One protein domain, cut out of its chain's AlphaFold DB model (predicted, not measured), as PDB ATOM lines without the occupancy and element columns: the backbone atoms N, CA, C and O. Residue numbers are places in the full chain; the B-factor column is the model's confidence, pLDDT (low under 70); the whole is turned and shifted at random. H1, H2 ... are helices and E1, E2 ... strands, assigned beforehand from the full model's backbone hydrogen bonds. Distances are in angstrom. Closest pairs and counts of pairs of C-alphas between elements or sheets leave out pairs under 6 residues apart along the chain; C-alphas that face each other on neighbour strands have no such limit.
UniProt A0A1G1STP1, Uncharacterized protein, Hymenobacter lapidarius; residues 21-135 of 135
ATOM      1  N   GLU A  21     150.820 218.977 153.324       85.19
ATOM      2  CA  GLU A  21     149.944 219.940 152.649       85.19
ATOM      3  C   GLU A  21     149.051 219.298 151.574       85.19
ATOM      4  O   GLU A  21     147.832 219.493 151.634       85.19
ATOM      5  N   PRO A  22     149.568 218.458 150.649       91.25
ATOM      6  CA  PRO A  22     148.709 217.780 149.678       91.25
ATOM      7  C   PRO A  22     147.691 216.848 150.344       91.25
ATOM      8  O   PRO A  22     146.546 216.747 149.904       91.25
ATOM      9  N   THR A  23     148.091 216.189 151.434       94.31
ATOM     10  CA  THR A  23     147.237 215.241 152.154       94.31
ATOM     11  C   THR A  23     146.107 215.967 152.900       94.31
ATOM     12  O   THR A  23     144.946 215.563 152.812       94.31
ATOM     13  N   HIS A  24     146.409 217.081 153.575       95.62
ATOM     14  CA  HIS A  24     145.408 217.932 154.225       95.62
ATOM     15  C   HIS A  24     144.415 218.505 153.208       95.62
ATOM     16  O   HIS A  24     143.205 218.456 153.430       95.62
ATOM     17  N   ALA A  25     144.909 218.997 152.069       95.31
ATOM     18  CA  ALA A  25     144.070 219.553 151.010       95.31
ATOM     19  C   ALA A  25     143.101 218.512 150.424       95.31
ATOM     20  O   ALA A  25     141.927 218.823 150.197       95.31
ATOM     21  N   ALA A  26     143.561 217.272 150.225       96.75
ATOM     22  CA  ALA A  26     142.718 216.175 149.757       96.75
ATOM     23  C   ALA A  26     141.595 215.855 150.759       96.75
ATOM     24  O   ALA A  26     140.427 215.794 150.370       96.75
ATOM     25  N   VAL A  27     141.914 215.736 152.053       97.12
ATOM     26  CA  VAL A  27     140.911 215.473 153.103       97.12
ATOM     27  C   VAL A  27     139.925 216.631 153.255       97.12
ATOM     28  O   VAL A  27     138.719 216.401 153.334       97.12
ATOM     29  N   ALA A  28     140.397 217.877 153.238       96.50
ATOM     30  CA  ALA A  28     139.521 219.045 153.292       96.50
ATOM     31  C   ALA A  28     138.564 219.094 152.088       96.50
ATOM     32  O   ALA A  28     137.384 219.405 152.239       96.50
ATOM     33  N   SER A  29     139.057 218.752 150.893       96.19
ATOM     34  CA  SER A  29     138.235 218.683 149.680       96.19
ATOM     35  C   SER A  29     137.192 217.572 149.770       96.19
ATOM     36  O   SER A  29     136.025 217.808 149.461       96.19
ATOM     37  N   TYR A  30     137.586 216.392 150.258       96.81
ATOM     38  CA  TYR A  30     136.673 215.282 150.518       96.81
ATOM     39  C   TYR A  30     135.552 215.698 151.477       96.81
ATOM     40  O   TYR A  30     134.376 215.529 151.158       96.81
ATOM     41  N   LEU A  31     135.893 216.310 152.615       95.81
ATOM     42  CA  LEU A  31     134.908 216.735 153.608       95.81
ATOM     43  C   LEU A  31     133.953 217.796 153.066       95.81
ATOM     44  O   LEU A  31     132.755 217.696 153.298       95.81
ATOM     45  N   LYS A  32     134.430 218.762 152.276       94.00
ATOM     46  CA  LYS A  32     133.543 219.741 151.624       94.00
ATOM     47  C   LYS A  32     132.583 219.100 150.622       94.00
ATOM     48  O   LYS A  32     131.487 219.605 150.447       94.00
ATOM     49  N   GLN A  33     132.961 218.009 149.963       93.69
ATOM     50  CA  GLN A  33     132.069 217.321 149.020       93.69
ATOM     51  C   GLN A  33     131.024 216.440 149.717       93.69
ATOM     52  O   GLN A  33     129.966 216.198 149.145       93.69
ATOM     53  N   HIS A  34     131.311 215.972 150.936       92.50
ATOM     54  CA  HIS A  34     130.488 214.978 151.636       92.50
ATOM     55  C   HIS A  34     129.804 215.507 152.910       92.50
ATOM     56  O   HIS A  34     128.964 214.816 153.485       92.50
ATOM     57  N   ALA A  35     130.136 216.716 153.374       88.62
ATOM     58  CA  ALA A  35     129.455 217.357 154.495       88.62
ATOM     59  C   ALA A  35     128.030 217.785 154.114       88.62
ATOM     60  O   ALA A  35     127.770 218.187 152.982       88.62
ATOM     61  N   ASN A  36     127.112 217.765 155.089       89.75
ATOM     62  CA  ASN A  36     125.724 218.197 154.865       89.75
ATOM     63  C   ASN A  36     125.634 219.689 154.489       89.75
ATOM     64  O   ASN A  36     124.789 220.069 153.688       89.75
ATOM     65  N   ASP A  37     126.502 220.520 155.073       91.06
ATOM     66  CA  ASP A  37     126.679 221.934 154.728       91.06
ATOM     67  C   ASP A  37     128.179 222.190 154.476       91.06
ATOM     68  O   ASP A  37     128.927 222.459 155.423       91.06
ATOM     69  N   PRO A  38     128.642 222.093 153.217       90.06
ATOM     70  CA  PRO A  38     130.039 222.314 152.846       90.06
ATOM     71  C   PRO A  38     130.609 223.665 153.285       90.06
ATOM     72  O   PRO A  38     131.799 223.764 153.583       90.06
ATOM     73  N   ALA A  39     129.770 224.709 153.332       92.19
ATOM     74  CA  ALA A  39     130.191 226.055 153.713       92.19
ATOM     75  C   ALA A  39     130.476 226.173 155.218       92.19
ATOM     76  O   ALA A  39     131.187 227.080 155.636       92.19
ATOM     77  N   SER A  40     129.950 225.244 156.021       93.38
ATOM     78  CA  SER A  40     130.191 225.177 157.465       93.38
ATOM     79  C   SER A  40     131.436 224.379 157.866       93.38
ATOM     80  O   SER A  40     131.716 224.273 159.059       93.38
ATOM     81  N   TYR A  41     132.152 223.779 156.906       95.44
ATOM     82  CA  TYR A  41     133.360 223.013 157.202       95.44
ATOM     83  C   TYR A  41     134.477 223.922 157.726       95.44
ATOM     84  O   TYR A  41     134.926 224.840 157.036       95.44
ATOM     85  N   GLU A  42     134.994 223.586 158.902       95.50
ATOM     86  CA  GLU A  42     136.142 224.248 159.513       95.50
ATOM     87  C   GLU A  42     137.163 223.209 159.984       95.50
ATOM     88  O   GLU A  42     136.862 222.335 160.803       95.50
ATOM     89  N   ALA A  43     138.399 223.319 159.495       96.38
ATOM     90  CA  ALA A  43     139.513 222.536 160.011       96.38
ATOM     91  C   ALA A  43     139.847 222.988 161.440       96.38
ATOM     92  O   ALA A  43     140.118 224.165 161.670       96.38
ATOM     93  N   VAL A  44     139.873 222.053 162.394       97.25
ATOM     94  CA  VAL A  44     140.216 222.356 163.794       97.25
ATOM     95  C   VAL A  44     141.633 221.908 164.111       97.25
ATOM     96  O   VAL A  44     142.424 222.677 164.653       97.25
ATOM     97  N   ARG A  45     141.975 220.658 163.785       96.62
ATOM     98  CA  ARG A  45     143.309 220.115 164.056       96.62
ATOM     99  C   ARG A  45     143.679 219.023 163.069       96.62
ATOM    100  O   ARG A  45     142.880 218.132 162.778       96.62
ATOM    101  N   TRP A  46     144.925 219.059 162.621       96.69
ATOM    102  CA  TRP A  46     145.533 218.010 161.815       96.69
ATOM    103  C   TRP A  46     146.419 217.125 162.692       96.69
ATOM    104  O   TRP A  46     147.200 217.617 163.509       96.69
ATOM    105  N   GLY A  47     146.250 215.813 162.570       94.81
ATOM    106  CA  GLY A  47     147.195 214.829 163.078       94.81
ATOM    107  C   GLY A  47     148.419 214.722 162.171       94.81
ATOM    108  O   GLY A  47     148.430 215.240 161.057       94.81
ATOM    109  N   GLN A  48     149.448 214.025 162.649       93.62
ATOM    110  CA  GLN A  48     150.627 213.745 161.833       93.62
ATOM    111  C   GLN A  48     150.271 212.736 160.731       93.62
ATOM    112  O   GLN A  48     149.744 211.667 161.058       93.62
ATOM    113  N   PRO A  49     150.546 213.038 159.450       94.75
ATOM    114  CA  PRO A  49     150.403 212.063 158.383       94.75
ATOM    115  C   PRO A  49     151.398 210.915 158.583       94.75
ATOM    116  O   PRO A  49     152.583 211.141 158.816       94.75
ATOM    117  N   VAL A  50     150.923 209.678 158.472       95.69
ATOM    118  CA  VAL A  50     151.750 208.469 158.577       95.69
ATOM    119  C   VAL A  50     151.588 207.605 157.327       95.69
ATOM    120  O   VAL A  50     150.514 207.612 156.720       95.69
ATOM    121  N   PRO A  51     152.610 206.841 156.905       97.00
ATOM    122  CA  PRO A  51     152.460 205.897 155.803       97.00
ATOM    123  C   PRO A  51     151.297 204.923 156.042       97.00
ATOM    124  O   PRO A  51     151.121 204.430 157.153       97.00
ATOM    125  N   TYR A  52     150.528 204.641 154.990       97.88
ATOM    126  CA  TYR A  52     149.498 203.603 154.990       97.88
ATOM    127  C   TYR A  52     149.890 202.495 154.016       97.88
ATOM    128  O   TYR A  52     150.193 202.762 152.845       97.88
ATOM    129  N   THR A  53     149.935 201.260 154.504       98.44
ATOM    130  CA  THR A  53     150.466 200.091 153.793       98.44
ATOM    131  C   THR A  53     149.370 199.100 153.403       98.44
ATOM    132  O   THR A  53     148.236 199.186 153.873       98.44
ATOM    133  N   ARG A  54     149.698 198.129 152.539       98.19
ATOM    134  CA  ARG A  54     148.781 197.018 152.228       98.19
ATOM    135  C   ARG A  54     148.430 196.196 153.466       98.19
ATOM    136  O   ARG A  54     147.275 195.815 153.604       98.19
ATOM    137  N   LYS A  55     149.379 195.992 154.383       98.38
ATOM    138  CA  LYS A  55     149.131 195.378 155.692       98.38
ATOM    139  C   LYS A  55     148.096 196.164 156.501       98.38
ATOM    140  O   LYS A  55     147.167 195.560 157.020       98.38
ATOM    141  N   ASP A  56     148.214 197.492 156.572       97.94
ATOM    142  CA  ASP A  56     147.231 198.323 157.289       97.94
ATOM    143  C   ASP A  56     145.837 198.229 156.647       97.94
ATOM    144  O   ASP A  56     144.831 198.146 157.349       97.94
ATOM    145  N   SER A  57     145.778 198.197 155.313       97.25
ATOM    146  CA  SER A  57     144.529 198.007 154.565       97.25
ATOM    147  C   SER A  57     143.896 196.645 154.794       97.25
ATOM    148  O   SER A  57     142.675 196.559 154.911       97.25
ATOM    149  N   ALA A  58     144.705 195.592 154.861       98.00
ATOM    150  CA  ALA A  58     144.231 194.252 155.163       98.00
ATOM    151  C   ALA A  58     143.708 194.154 156.600       98.00
ATOM    152  O   ALA A  58     142.637 193.597 156.813       98.00
ATOM    153  N   ALA A  59     144.413 194.756 157.563       97.31
ATOM    154  CA  ALA A  59     143.995 194.784 158.962       97.31
ATOM    155  C   ALA A  59     142.655 195.516 159.152       97.31
ATOM    156  O   ALA A  59     141.764 194.981 159.802       97.31
ATOM    157  N   ALA A  60     142.472 196.684 158.526       95.50
ATOM    158  CA  ALA A  60     141.200 197.412 158.582       95.50
ATOM    159  C   ALA A  60     140.038 196.608 157.964       95.50
ATOM    160  O   ALA A  60     138.937 196.566 158.506       95.50
ATOM    161  N   ALA A  61     140.281 195.919 156.843       96.50
ATOM    162  CA  ALA A  61     139.277 195.049 156.232       96.50
ATOM    163  C   ALA A  61     138.961 193.815 157.101       96.50
ATOM    164  O   ALA A  61     137.804 193.403 157.179       96.50
ATOM    165  N   ALA A  62     139.967 193.242 157.770       97.38
ATOM    166  CA  ALA A  62     139.775 192.143 158.708       97.38
ATOM    167  C   ALA A  62     138.926 192.569 159.913       97.38
ATOM    168  O   ALA A  62     138.029 191.831 160.299       97.38
ATOM    169  N   GLU A  63     139.137 193.769 160.459       96.00
ATOM    170  CA  GLU A  63     138.346 194.310 161.573       96.00
ATOM    171  C   GLU A  63     136.854 194.457 161.221       96.00
ATOM    172  O   GLU A  63     135.981 194.067 162.005       96.00
ATOM    173  N   LEU A  64     136.548 194.940 160.012       94.88
ATOM    174  CA  LEU A  64     135.169 195.017 159.518       94.88
ATOM    175  C   LEU A  64     134.528 193.628 159.400       94.88
ATOM    176  O   LEU A  64     133.392 193.433 159.832       94.88
ATOM    177  N   LEU A  65     135.260 192.650 158.859       97.00
ATOM    178  CA  LEU A  65     134.766 191.276 158.738       97.00
ATOM    179  C   LEU A  65     134.627 190.590 160.097       97.00
ATOM    180  O   LEU A  65     133.683 189.833 160.287       97.00
ATOM    181  N   SER A  66     135.508 190.865 161.055       95.19
ATOM    182  CA  SER A  66     135.382 190.365 162.427       95.19
ATOM    183  C   SER A  66     134.126 190.918 163.104       95.19
ATOM    184  O   SER A  66     133.398 190.167 163.749       95.19
ATOM    185  N   SER A  67     133.806 192.195 162.871       94.12
ATOM    186  CA  SER A  67     132.557 192.802 163.350       94.12
ATOM    187  C   SER A  67     131.322 192.162 162.701       94.12
ATOM    188  O   SER A  67     130.340 191.870 163.382       94.12
ATOM    189  N   GLU A  68     131.363 191.889 161.390       95.00
ATOM    190  CA  GLU A  68     130.296 191.146 160.700       95.00
ATOM    191  C   GLU A  68     130.174 189.711 161.231       95.00
ATOM    192  O   GLU A  68     129.067 189.224 161.463       95.00
ATOM    193  N   TYR A  69     131.299 189.037 161.464       95.00
ATOM    194  CA  TYR A  69     131.334 187.685 162.009       95.00
ATOM    195  C   TYR A  69     130.656 187.612 163.379       95.00
ATOM    196  O   TYR A  69     129.879 186.689 163.620       95.00
ATOM    197  N   ASP A  70     130.900 188.591 164.252       94.50
ATOM    198  CA  ASP A  70     130.270 188.666 165.570       94.50
ATOM    199  C   ASP A  70     128.750 188.820 165.485       94.50
ATOM    200  O   ASP A  70     128.033 188.136 166.208       94.50
ATOM    201  N   VAL A  71     128.241 189.625 164.548       94.06
ATOM    202  CA  VAL A  71     126.793 189.715 164.292       94.06
ATOM    203  C   VAL A  71     126.241 188.379 163.790       94.06
ATOM    204  O   VAL A  71     125.172 187.940 164.213       94.06
ATOM    205  N   LEU A  72     126.967 187.702 162.899       94.50
ATOM    206  CA  LEU A  72     126.519 186.441 162.317       94.50
ATOM    207  C   LEU A  72     126.520 185.277 163.316       94.50
ATOM    208  O   LEU A  72     125.776 184.319 163.098       94.50
ATOM    209  N   LYS A  73     127.311 185.324 164.401       91.88
ATOM    210  CA  LYS A  73     127.293 184.297 165.466       91.88
ATOM    211  C   LYS A  73     125.895 184.050 166.015       91.88
ATOM    212  O   LYS A  73     125.565 182.897 166.270       91.88
ATOM    213  N   GLU A  74     125.076 185.093 166.078       91.44
ATOM    214  CA  GLU A  74     123.695 185.046 166.565       91.44
ATOM    215  C   GLU A  74     122.696 184.469 165.541       91.44
ATOM    216  O   GLU A  74     121.513 184.318 165.834       91.44
ATOM    217  N   THR A  75     123.147 184.143 164.325       91.75
ATOM    218  CA  THR A  75     122.307 183.616 163.235       91.75
ATOM    219  C   THR A  75     122.522 182.113 163.019       91.75
ATOM    220  O   THR A  75     123.523 181.545 163.449       91.75
ATOM    221  N   GLU A  76     121.619 181.439 162.303       92.00
ATOM    222  CA  GLU A  76     121.808 180.030 161.908       92.00
ATOM    223  C   GLU A  76     122.673 179.859 160.640       92.00
ATOM    224  O   GLU A  76     122.988 178.734 160.251       92.00
ATOM    225  N   ASP A  77     123.113 180.958 160.013       94.94
ATOM    226  CA  ASP A  77     123.852 180.958 158.744       94.94
ATOM    227  C   ASP A  77     125.335 180.574 158.934       94.94
ATOM    228  O   ASP A  77     126.261 181.393 158.929       94.94
ATOM    229  N   ALA A  78     125.566 179.279 159.162       94.12
ATOM    230  CA  ALA A  78     126.892 178.724 159.410       94.12
ATOM    231  C   ALA A  78     127.845 178.868 158.214       94.12
ATOM    232  O   ALA A  78     129.047 179.058 158.420       94.12
ATOM    233  N   GLU A  79     127.325 178.803 156.988       95.94
ATOM    234  CA  GLU A  79     128.123 178.931 155.768       95.94
ATOM    235  C   GLU A  79     128.687 180.342 155.641       95.94
ATOM    236  O   GLU A  79     129.903 180.513 155.488       95.94
ATOM    237  N   ARG A  80     127.836 181.361 155.803       95.69
ATOM    238  CA  ARG A  80     128.283 182.751 155.755       95.69
ATOM    239  C   ARG A  80     129.255 183.072 156.882       95.69
ATOM    240  O   ARG A  80     130.278 183.707 156.630       95.69
ATOM    241  N   ARG A  81     129.006 182.583 158.103       96.19
ATOM    242  CA  ARG A  81     129.970 182.710 159.212       96.19
ATOM    243  C   ARG A  81     131.335 182.148 158.844       96.19
ATOM    244  O   ARG A  81     132.343 182.832 159.018       96.19
ATOM    245  N   ALA A  82     131.380 180.919 158.333       96.25
ATOM    246  CA  ALA A  82     132.634 180.281 157.949       96.25
ATOM    247  C   ALA A  82     133.339 181.062 156.830       96.25
ATOM    248  O   ALA A  82     134.559 181.228 156.865       96.25
ATOM    249  N   GLN A  83     132.588 181.586 155.858       96.81
ATOM    250  CA  GLN A  83     133.133 182.412 154.785       96.81
ATOM    251  C   GLN A  83     133.770 183.701 155.320       96.81
ATOM    252  O   GLN A  83     134.926 183.983 154.996       96.81
ATOM    253  N   VAL A  84     133.042 184.462 156.141       97.25
ATOM    254  CA  VAL A  84     133.514 185.731 156.714       97.25
ATOM    255  C   VAL A  84     134.732 185.495 157.610       97.25
ATOM    256  O   VAL A  84     135.759 186.149 157.425       97.25
ATOM    257  N   GLY A  85     134.675 184.499 158.502       96.06
ATOM    258  CA  GLY A  85     135.790 184.157 159.389       96.06
ATOM    259  C   GLY A  85     137.051 183.743 158.624       96.06
ATOM    260  O   GLY A  85     138.141 184.248 158.890       96.06
ATOM    261  N   ASN A  86     136.916 182.892 157.600       97.75
ATOM    262  CA  ASN A  86     138.048 182.498 156.757       97.75
ATOM    263  C   ASN A  86     138.634 183.678 155.968       97.75
ATOM    264  O   ASN A  86     139.840 183.704 155.711       97.75
ATOM    265  N   MET A  87     137.804 184.637 155.553       97.88
ATOM    266  CA  MET A  87     138.275 185.840 154.869       97.88
ATOM    267  C   MET A  87     139.060 186.753 155.817       97.88
ATOM    268  O   MET A  87     140.146 187.198 155.449       97.88
ATOM    269  N   ALA A  88     138.565 186.971 157.041       97.00
ATOM    270  CA  ALA A  88     139.262 187.757 158.060       97.00
ATOM    271  C   ALA A  88     140.650 187.167 158.368       97.00
ATOM    272  O   ALA A  88     141.653 187.868 158.248       97.00
ATOM    273  N   ILE A  89     140.733 185.850 158.608       97.19
ATOM    274  CA  ILE A  89     142.005 185.144 158.860       97.19
ATOM    275  C   ILE A  89     142.997 185.329 157.700       97.19
ATOM    276  O   ILE A  89     144.187 185.566 157.913       97.19
ATOM    277  N   LYS A  90     142.530 185.230 156.447       97.94
ATOM    278  CA  LYS A  90     143.389 185.430 155.266       97.94
ATOM    279  C   LYS A  90     143.943 186.849 155.184       97.94
ATOM    280  O   LYS A  90     145.088 187.020 154.772       97.94
ATOM    281  N   LEU A  91     143.144 187.850 155.545       97.75
ATOM    282  CA  LEU A  91     143.569 189.248 155.551       97.75
ATOM    283  C   LEU A  91     144.567 189.528 156.677       97.75
ATOM    284  O   LEU A  91     145.580 190.178 156.433       97.75
ATOM    285  N   GLU A  92     144.350 188.982 157.874       95.81
ATOM    286  CA  GLU A  92     145.289 189.102 159.001       95.81
ATOM    287  C   GLU A  92     146.663 188.489 158.695       95.81
ATOM    288  O   GLU A  92     147.688 188.969 159.184       95.81
ATOM    289  N   ALA A  93     146.707 187.464 157.840       97.56
ATOM    290  CA  ALA A  93     147.949 186.841 157.393       97.56
ATOM    291  C   ALA A  93     148.768 187.707 156.411       97.56
ATOM    292  O   ALA A  93     149.913 187.366 156.100       97.56
ATOM    293  N   ILE A  94     148.224 188.821 155.905       97.81
ATOM    294  CA  ILE A  94     148.939 189.707 154.982       97.81
ATOM    295  C   ILE A  94     150.040 190.468 155.729       97.81
ATOM    296  O   ILE A  94     149.797 191.251 156.645       97.81
ATOM    297  N   THR A  95     151.278 190.295 155.269       97.81
ATOM    298  CA  THR A  95     152.467 190.960 155.826       97.81
ATOM    299  C   THR A  95     153.078 192.005 154.892       97.81
ATOM    300  O   THR A  95     154.060 192.644 155.264       97.81
ATOM    301  N   ASP A  96     152.502 192.215 153.703       97.94
ATOM    302  CA  ASP A  96     152.997 193.165 152.703       97.94
ATOM    303  C   ASP A  96     152.949 194.612 153.228       97.94
ATOM    304  O   ASP A  96     151.889 195.226 153.359       97.94
ATOM    305  N   THR A  97     154.120 195.182 153.505       98.00
ATOM    306  CA  THR A  97     154.281 196.548 154.020       98.00
ATOM    307  C   THR A  97     154.420 197.599 152.918       98.00
ATOM    308  O   THR A  97     154.744 198.754 153.200       98.00
ATOM    309  N   THR A  98     154.153 197.248 151.655       98.19
ATOM    310  CA  THR A  98     154.175 198.203 150.543       98.19
ATOM    311  C   THR A  98     153.246 199.373 150.848       98.19
ATOM    312  O   THR A  98     152.036 199.204 151.021       98.19
ATOM    313  N   ARG A  99     153.814 200.583 150.890       97.56
ATOM    314  CA  ARG A  99     153.062 201.829 151.068       97.56
ATOM    315  C   ARG A  99     152.125 202.048 149.878       97.56
ATOM    316  O   ARG A  99     152.580 202.102 148.739       97.56
ATOM    317  N   ILE A 100     150.844 202.268 150.151       97.19
ATOM    318  CA  ILE A 100     149.794 202.540 149.153       97.19
ATOM    319  C   ILE A 100     149.109 203.895 149.356       97.19
ATOM    320  O   ILE A 100     148.381 204.354 148.477       97.19
ATOM    321  N   GLY A 101     149.392 204.571 150.471       97.25
ATOM    322  CA  GLY A 101     148.872 205.902 150.745       97.25
ATOM    323  C   GLY A 101     149.477 206.541 151.989       97.25
ATOM    324  O   GLY A 101     150.569 206.171 152.445       97.25
ATOM    325  N   THR A 102     148.731 207.495 152.522       98.06
ATOM    326  CA  THR A 102     149.021 208.234 153.747       98.06
ATOM    327  C   THR A 102     147.762 208.257 154.601       98.06
ATOM    328  O   THR A 102     146.696 208.617 154.110       98.06
ATOM    329  N   ARG A 103     147.874 207.874 155.870       97.62
ATOM    330  CA  ARG A 103     146.798 207.957 156.858       97.62
ATOM    331  C   ARG A 103     146.980 209.200 157.719       97.62
ATOM    332  O   ARG A 103     148.104 209.522 158.092       97.62
ATOM    333  N   LEU A 104     145.889 209.864 158.083       96.69
ATOM    334  CA  LEU A 104     145.904 210.959 159.050       96.69
ATOM    335  C   LEU A 104     144.610 211.015 159.861       96.69
ATOM    336  O   LEU A 104     143.544 210.646 159.378       96.69
ATOM    337  N   THR A 105     144.700 211.532 161.081       97.56
ATOM    338  CA  THR A 105     143.531 211.902 161.891       97.56
ATOM    339  C   THR A 105     143.232 213.381 161.698       97.56
ATOM    340  O   THR A 105     144.147 214.201 161.769       97.56
ATOM    341  N   HIS A 106     141.970 213.745 161.492       98.00
ATOM    342  CA  HIS A 106     141.558 215.137 161.364       98.00
ATOM    343  C   HIS A 106     140.357 215.430 162.254       98.00
ATOM    344  O   HIS A 106     139.327 214.768 162.139       98.00
ATOM    345  N   ALA A 107     140.498 216.442 163.112       98.00
ATOM    346  CA  ALA A 107     139.384 217.026 163.842       98.00
ATOM    347  C   ALA A 107     138.854 218.242 163.078       98.00
ATOM    348  O   ALA A 107     139.634 219.119 162.680       98.00
ATOM    349  N   PHE A 108     137.541 218.309 162.903       97.19
ATOM    350  CA  PHE A 108     136.866 219.332 162.114       97.19
ATOM    351  C   PHE A 108     135.506 219.682 162.709       97.19
ATOM    352  O   PHE A 108     134.944 218.933 163.507       97.19
ATOM    353  N   ARG A 109     134.970 220.835 162.313       97.12
ATOM    354  CA  ARG A 109     133.569 221.179 162.542       97.12
ATOM    355  C   ARG A 109     132.811 221.195 161.231       97.12
ATOM    356  O   ARG A 109     133.362 221.581 160.207       97.12
ATOM    357  N   ALA A 110     131.556 220.776 161.281       95.88
ATOM    358  CA  ALA A 110     130.590 220.944 160.203       95.88
ATOM    359  C   ALA A 110     129.175 220.887 160.786       95.88
ATOM    360  O   ALA A 110     128.952 220.304 161.854       95.88
ATOM    361  N   LYS A 111     128.198 221.483 160.101       95.69
ATOM    362  CA  LYS A 111     126.799 221.304 160.476       95.69
ATOM    363  C   LYS A 111     126.319 219.904 160.111       95.69
ATOM    364  O   LYS A 111     126.562 219.394 159.014       95.69
ATOM    365  N   ASN A 112     125.601 219.286 161.038       93.19
ATOM    366  CA  ASN A 112     124.892 218.039 160.783       93.19
ATOM    367  C   ASN A 112     123.571 218.291 160.023       93.19
ATOM    368  O   ASN A 112     123.211 219.429 159.722       93.19
ATOM    369  N   LYS A 113     122.813 217.223 159.743       91.62
ATOM    370  CA  LYS A 113     121.506 217.302 159.059       91.62
ATOM    371  C   LYS A 113     120.460 218.156 159.792       91.62
ATOM    372  O   LYS A 113     119.501 218.589 159.168       91.62
ATOM    373  N   LEU A 114     120.638 218.395 161.093       94.19
ATOM    374  CA  LEU A 114     119.765 219.236 161.918       94.19
ATOM    375  C   LEU A 114     120.247 220.698 161.986       94.19
ATOM    376  O   LEU A 114     119.684 221.495 162.729       94.19
ATOM    377  N   GLY A 115     121.303 221.059 161.248       93.81
ATOM    378  CA  GLY A 115     121.858 222.413 161.216       93.81
ATOM    379  C   GLY A 115     122.727 222.782 162.424       93.81
ATOM    380  O   GLY A 115     123.227 223.905 162.486       93.81
ATOM    381  N   ALA A 116     122.944 221.862 163.367       95.62
ATOM    382  CA  ALA A 116     123.812 222.094 164.516       95.62
ATOM    383  C   ALA A 116     125.285 221.945 164.116       95.62
ATOM    384  O   ALA A 116     125.645 220.956 163.477       95.62
ATOM    385  N   LEU A 117     126.132 222.903 164.511       95.75
ATOM    386  CA  LEU A 117     127.582 222.831 164.321       95.75
ATOM    387  C   LEU A 117     128.180 221.817 165.307       95.75
ATOM    388  O   LEU A 117     128.103 222.016 166.518       95.75
ATOM    389  N   VAL A 118     128.775 220.744 164.789       96.38
ATOM    390  CA  VAL A 118     129.328 219.642 165.589       96.38
ATOM    391  C   VAL A 118     130.839 219.583 165.403       96.38
ATOM    392  O   VAL A 118     131.319 219.742 164.286       96.38
ATOM    393  N   LEU A 119     131.578 219.364 166.495       97.06
ATOM    394  CA  LEU A 119     132.990 218.980 166.456       97.06
ATOM    395  C   LEU A 119     133.079 217.460 166.314       97.06
ATOM    396  O   LEU A 119     132.547 216.744 167.157       97.06
ATOM    397  N   ASP A 120     133.782 216.999 165.290       95.25
ATOM    398  CA  ASP A 120     134.004 215.584 165.006       95.25
ATOM    399  C   ASP A 120     135.497 215.317 164.744       95.25
ATOM    400  O   ASP A 120     136.292 216.243 164.540       95.25
ATOM    401  N   SER A 121     135.899 214.051 164.786       96.12
ATOM    402  CA  SER A 121     137.252 213.600 164.487       96.12
ATOM    403  C   SER A 121     137.220 212.239 163.810       96.12
ATOM    404  O   SER A 121     136.754 211.267 164.393       96.12
ATOM    405  N   ALA A 122     137.822 212.147 162.627       96.81
ATOM    406  CA  ALA A 122     137.884 210.909 161.855       96.81
ATOM    407  C   ALA A 122     139.303 210.624 161.355       96.81
ATOM    408  O   ALA A 122     140.155 211.521 161.279       96.81
ATOM    409  N   GLN A 123     139.564 209.359 161.024       97.44
ATOM    410  CA  GLN A 123     140.756 208.961 160.290       97.44
ATOM    411  C   GLN A 123     140.454 208.898 158.798       97.44
ATOM    412  O   GLN A 123     139.376 208.499 158.374       97.44
ATOM    413  N   PHE A 124     141.433 209.308 158.001       97.88
ATOM    414  CA  PHE A 124     141.355 209.295 156.552       97.88
ATOM    415  C   PHE A 124     142.600 208.642 155.984       97.88
ATOM    416  O   PHE A 124     143.709 208.867 156.477       97.88
ATOM    417  N   VAL A 125     142.419 207.895 154.904       98.06
ATOM    418  CA  VAL A 125     143.486 207.441 154.019       98.06
ATOM    419  C   VAL A 125     143.404 208.240 152.731       98.06
ATOM    420  O   VAL A 125     142.360 208.289 152.086       98.06
ATOM    421  N   VAL A 126     144.522 208.843 152.341       97.94
ATOM    422  CA  VAL A 126     144.733 209.410 151.010       97.94
ATOM    423  C   VAL A 126     145.612 208.436 150.233       97.94
ATOM    424  O   VAL A 126     146.796 208.264 150.535       97.94
ATOM    425  N   TYR A 127     145.025 207.750 149.257       96.94
ATOM    426  CA  TYR A 127     145.737 206.810 148.395       96.94
ATOM    427  C   TYR A 127     146.619 207.551 147.389       96.94
ATOM    428  O   TYR A 127     146.368 208.704 147.043       96.94
ATOM    429  N   ARG A 128     147.630 206.867 146.838       94.12
ATOM    430  CA  ARG A 128     148.485 207.431 145.771       94.12
ATOM    431  C   ARG A 128     147.712 207.862 144.518       94.12
ATOM    432  O   ARG A 128     148.210 208.690 143.768       94.12
ATOM    433  N   SER A 129     146.517 207.313 144.297       93.94
ATOM    434  CA  SER A 129     145.599 207.728 143.230       93.94
ATOM    435  C   SER A 129     144.940 209.092 143.477       93.94
ATOM    436  O   SER A 129     144.287 209.612 142.580       93.94
ATOM    437  N   GLY A 130     145.063 209.656 144.684       93.00
ATOM    438  CA  GLY A 130     144.332 210.844 145.127       93.00
ATOM    439  C   GLY A 130     142.955 210.538 145.724       93.00
ATOM    440  O   GLY A 130     142.309 211.443 146.246       93.00
ATOM    441  N   GLN A 131     142.509 209.277 145.693       96.56
ATOM    442  CA  GLN A 131     141.278 208.867 146.367       96.56
ATOM    443  C   GLN A 131     141.415 209.052 147.883       96.56
ATOM    444  O   GLN A 131     142.427 208.664 148.472       96.56
ATOM    445  N   VAL A 132     140.375 209.606 148.506       97.62
ATOM    446  CA  VAL A 132     140.272 209.768 149.959       97.62
ATOM    447  C   VAL A 132     139.193 208.834 150.488       97.62
ATOM    448  O   VAL A 132     138.103 208.775 149.921       97.62
ATOM    449  N   GLN A 133     139.494 208.115 151.566       96.44
ATOM    450  CA  GLN A 133     138.553 207.220 152.232       96.44
ATOM    451  C   GLN A 133     138.607 207.425 153.751       96.44
ATOM    452  O   GLN A 133     139.705 207.402 154.312       96.44
ATOM    453  N   PRO A 134     137.462 207.621 154.429       95.69
ATOM    454  CA  PRO A 134     137.398 207.533 155.882       95.69
ATOM    455  C   PRO A 134     137.543 206.069 156.315       95.69
ATOM    456  O   PRO A 134     136.997 205.178 155.658       95.69
ATOM    457  N   ILE A 135     138.284 205.832 157.395       92.00
ATOM    458  CA  ILE A 135     138.524 204.499 157.968       92.00
ATOM    459  C   ILE A 135     138.242 204.481 159.465       92.00
ATOM    460  O   ILE A 135     138.360 205.558 160.098       92.00
TER     461      ILE A 135
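AT A GLANCE: This is residues 21 to 135 of the 135 residues of an uncharacterized protein of Hymenobacter lapidarius (UniProt A0A1G1STP1). A strongly twisted sheet of five strands curls round one helix, H1, and a helical hairpin, H2 and H3, reaches away from one end of that sheet as an arm, with residues 74 to 79 sticking out at its far turn. The long hairpin of E3 and E4 runs through the sheet, with E1 and E2 along one side of E3 and short E5 on the other side of E4. The printed part has 115 residues with three named helices and five named strands, which follow each other along the chain as H1, E1, E2, H2, H3, E3, E4 and E5; its class is mixed, helices and strands, and the sheet is branched at E3, with the antiparallel neighbour pairs E1 and E3, E2 and E3, E3 and E4, and E4 and E5. The whole is loose, with a radius of gyration of the C-alphas of 17.3 A, and flat, spanning 48 by 37 by 20 A.

HOW THE PARTS SIT: Start at E3, residues 99 to 111, which bends by 61 degrees at residue 107. E4, residues 117 to 127, is its antiparallel neighbour in a hairpin, with N 104 and O 124 2.9 A apart, within hydrogen-bond range. On the other side of E3, look for E2, residues 50 to 53, where N 50 and O 103 are 2.8 A apart, and E1, residues 42 to 46, where N 42 and O 109 are 2.9 A apart. E5, residues 132 to 134, forms a hairpin with E4, with N 125 and O 133 2.8 A apart; E3, E4 and E5 make a meander, each strand the antiparallel neighbour of the one before. H1, residues 21 to 34, is on this sheet, which curls round it; its closest C-alphas to E4 are those of Thr 23 and Val 126, 6.4 A apart. H2, residues 54 to 73, only grazes the sheet with its residues 54 to 59. H3, residues 78 to 92, touches H2 at a shallow tilt of 22 degrees, opposite ways, in a helical hairpin whose closest C-alphas, Ala 62 and Ala 88, are 4.5 A apart. H3 is not on the sheet, and H1 is apart from H2 and H3. In H1, H2 and H3 every O i to N i+4 pair is within hydrogen-bond range.

IN THESE COORDINATES: Find C-alpha 21 at (149.944, 219.940, 152.649); from there H1 runs 20.1 A to His 34. H2 spans 28.3 A, ending at C-alpha 73 at (127.293, 184.297, 165.466), and H3 spans 21.1 A. E3 covers 34.0 A and E4 29.0 A, while E1 measures 11.5 A, E2 9.7 A and E5 7.0 A, ending at C-alpha 134 at (137.398, 207.533, 155.882).

THE WHOLE: The two C-alphas farthest apart, those of Glu 21 and Glu 76, are 49.7 A apart. The printed part has no cut and no long link. Its mean pLDDT is 95.6, and no printed residue is under 70.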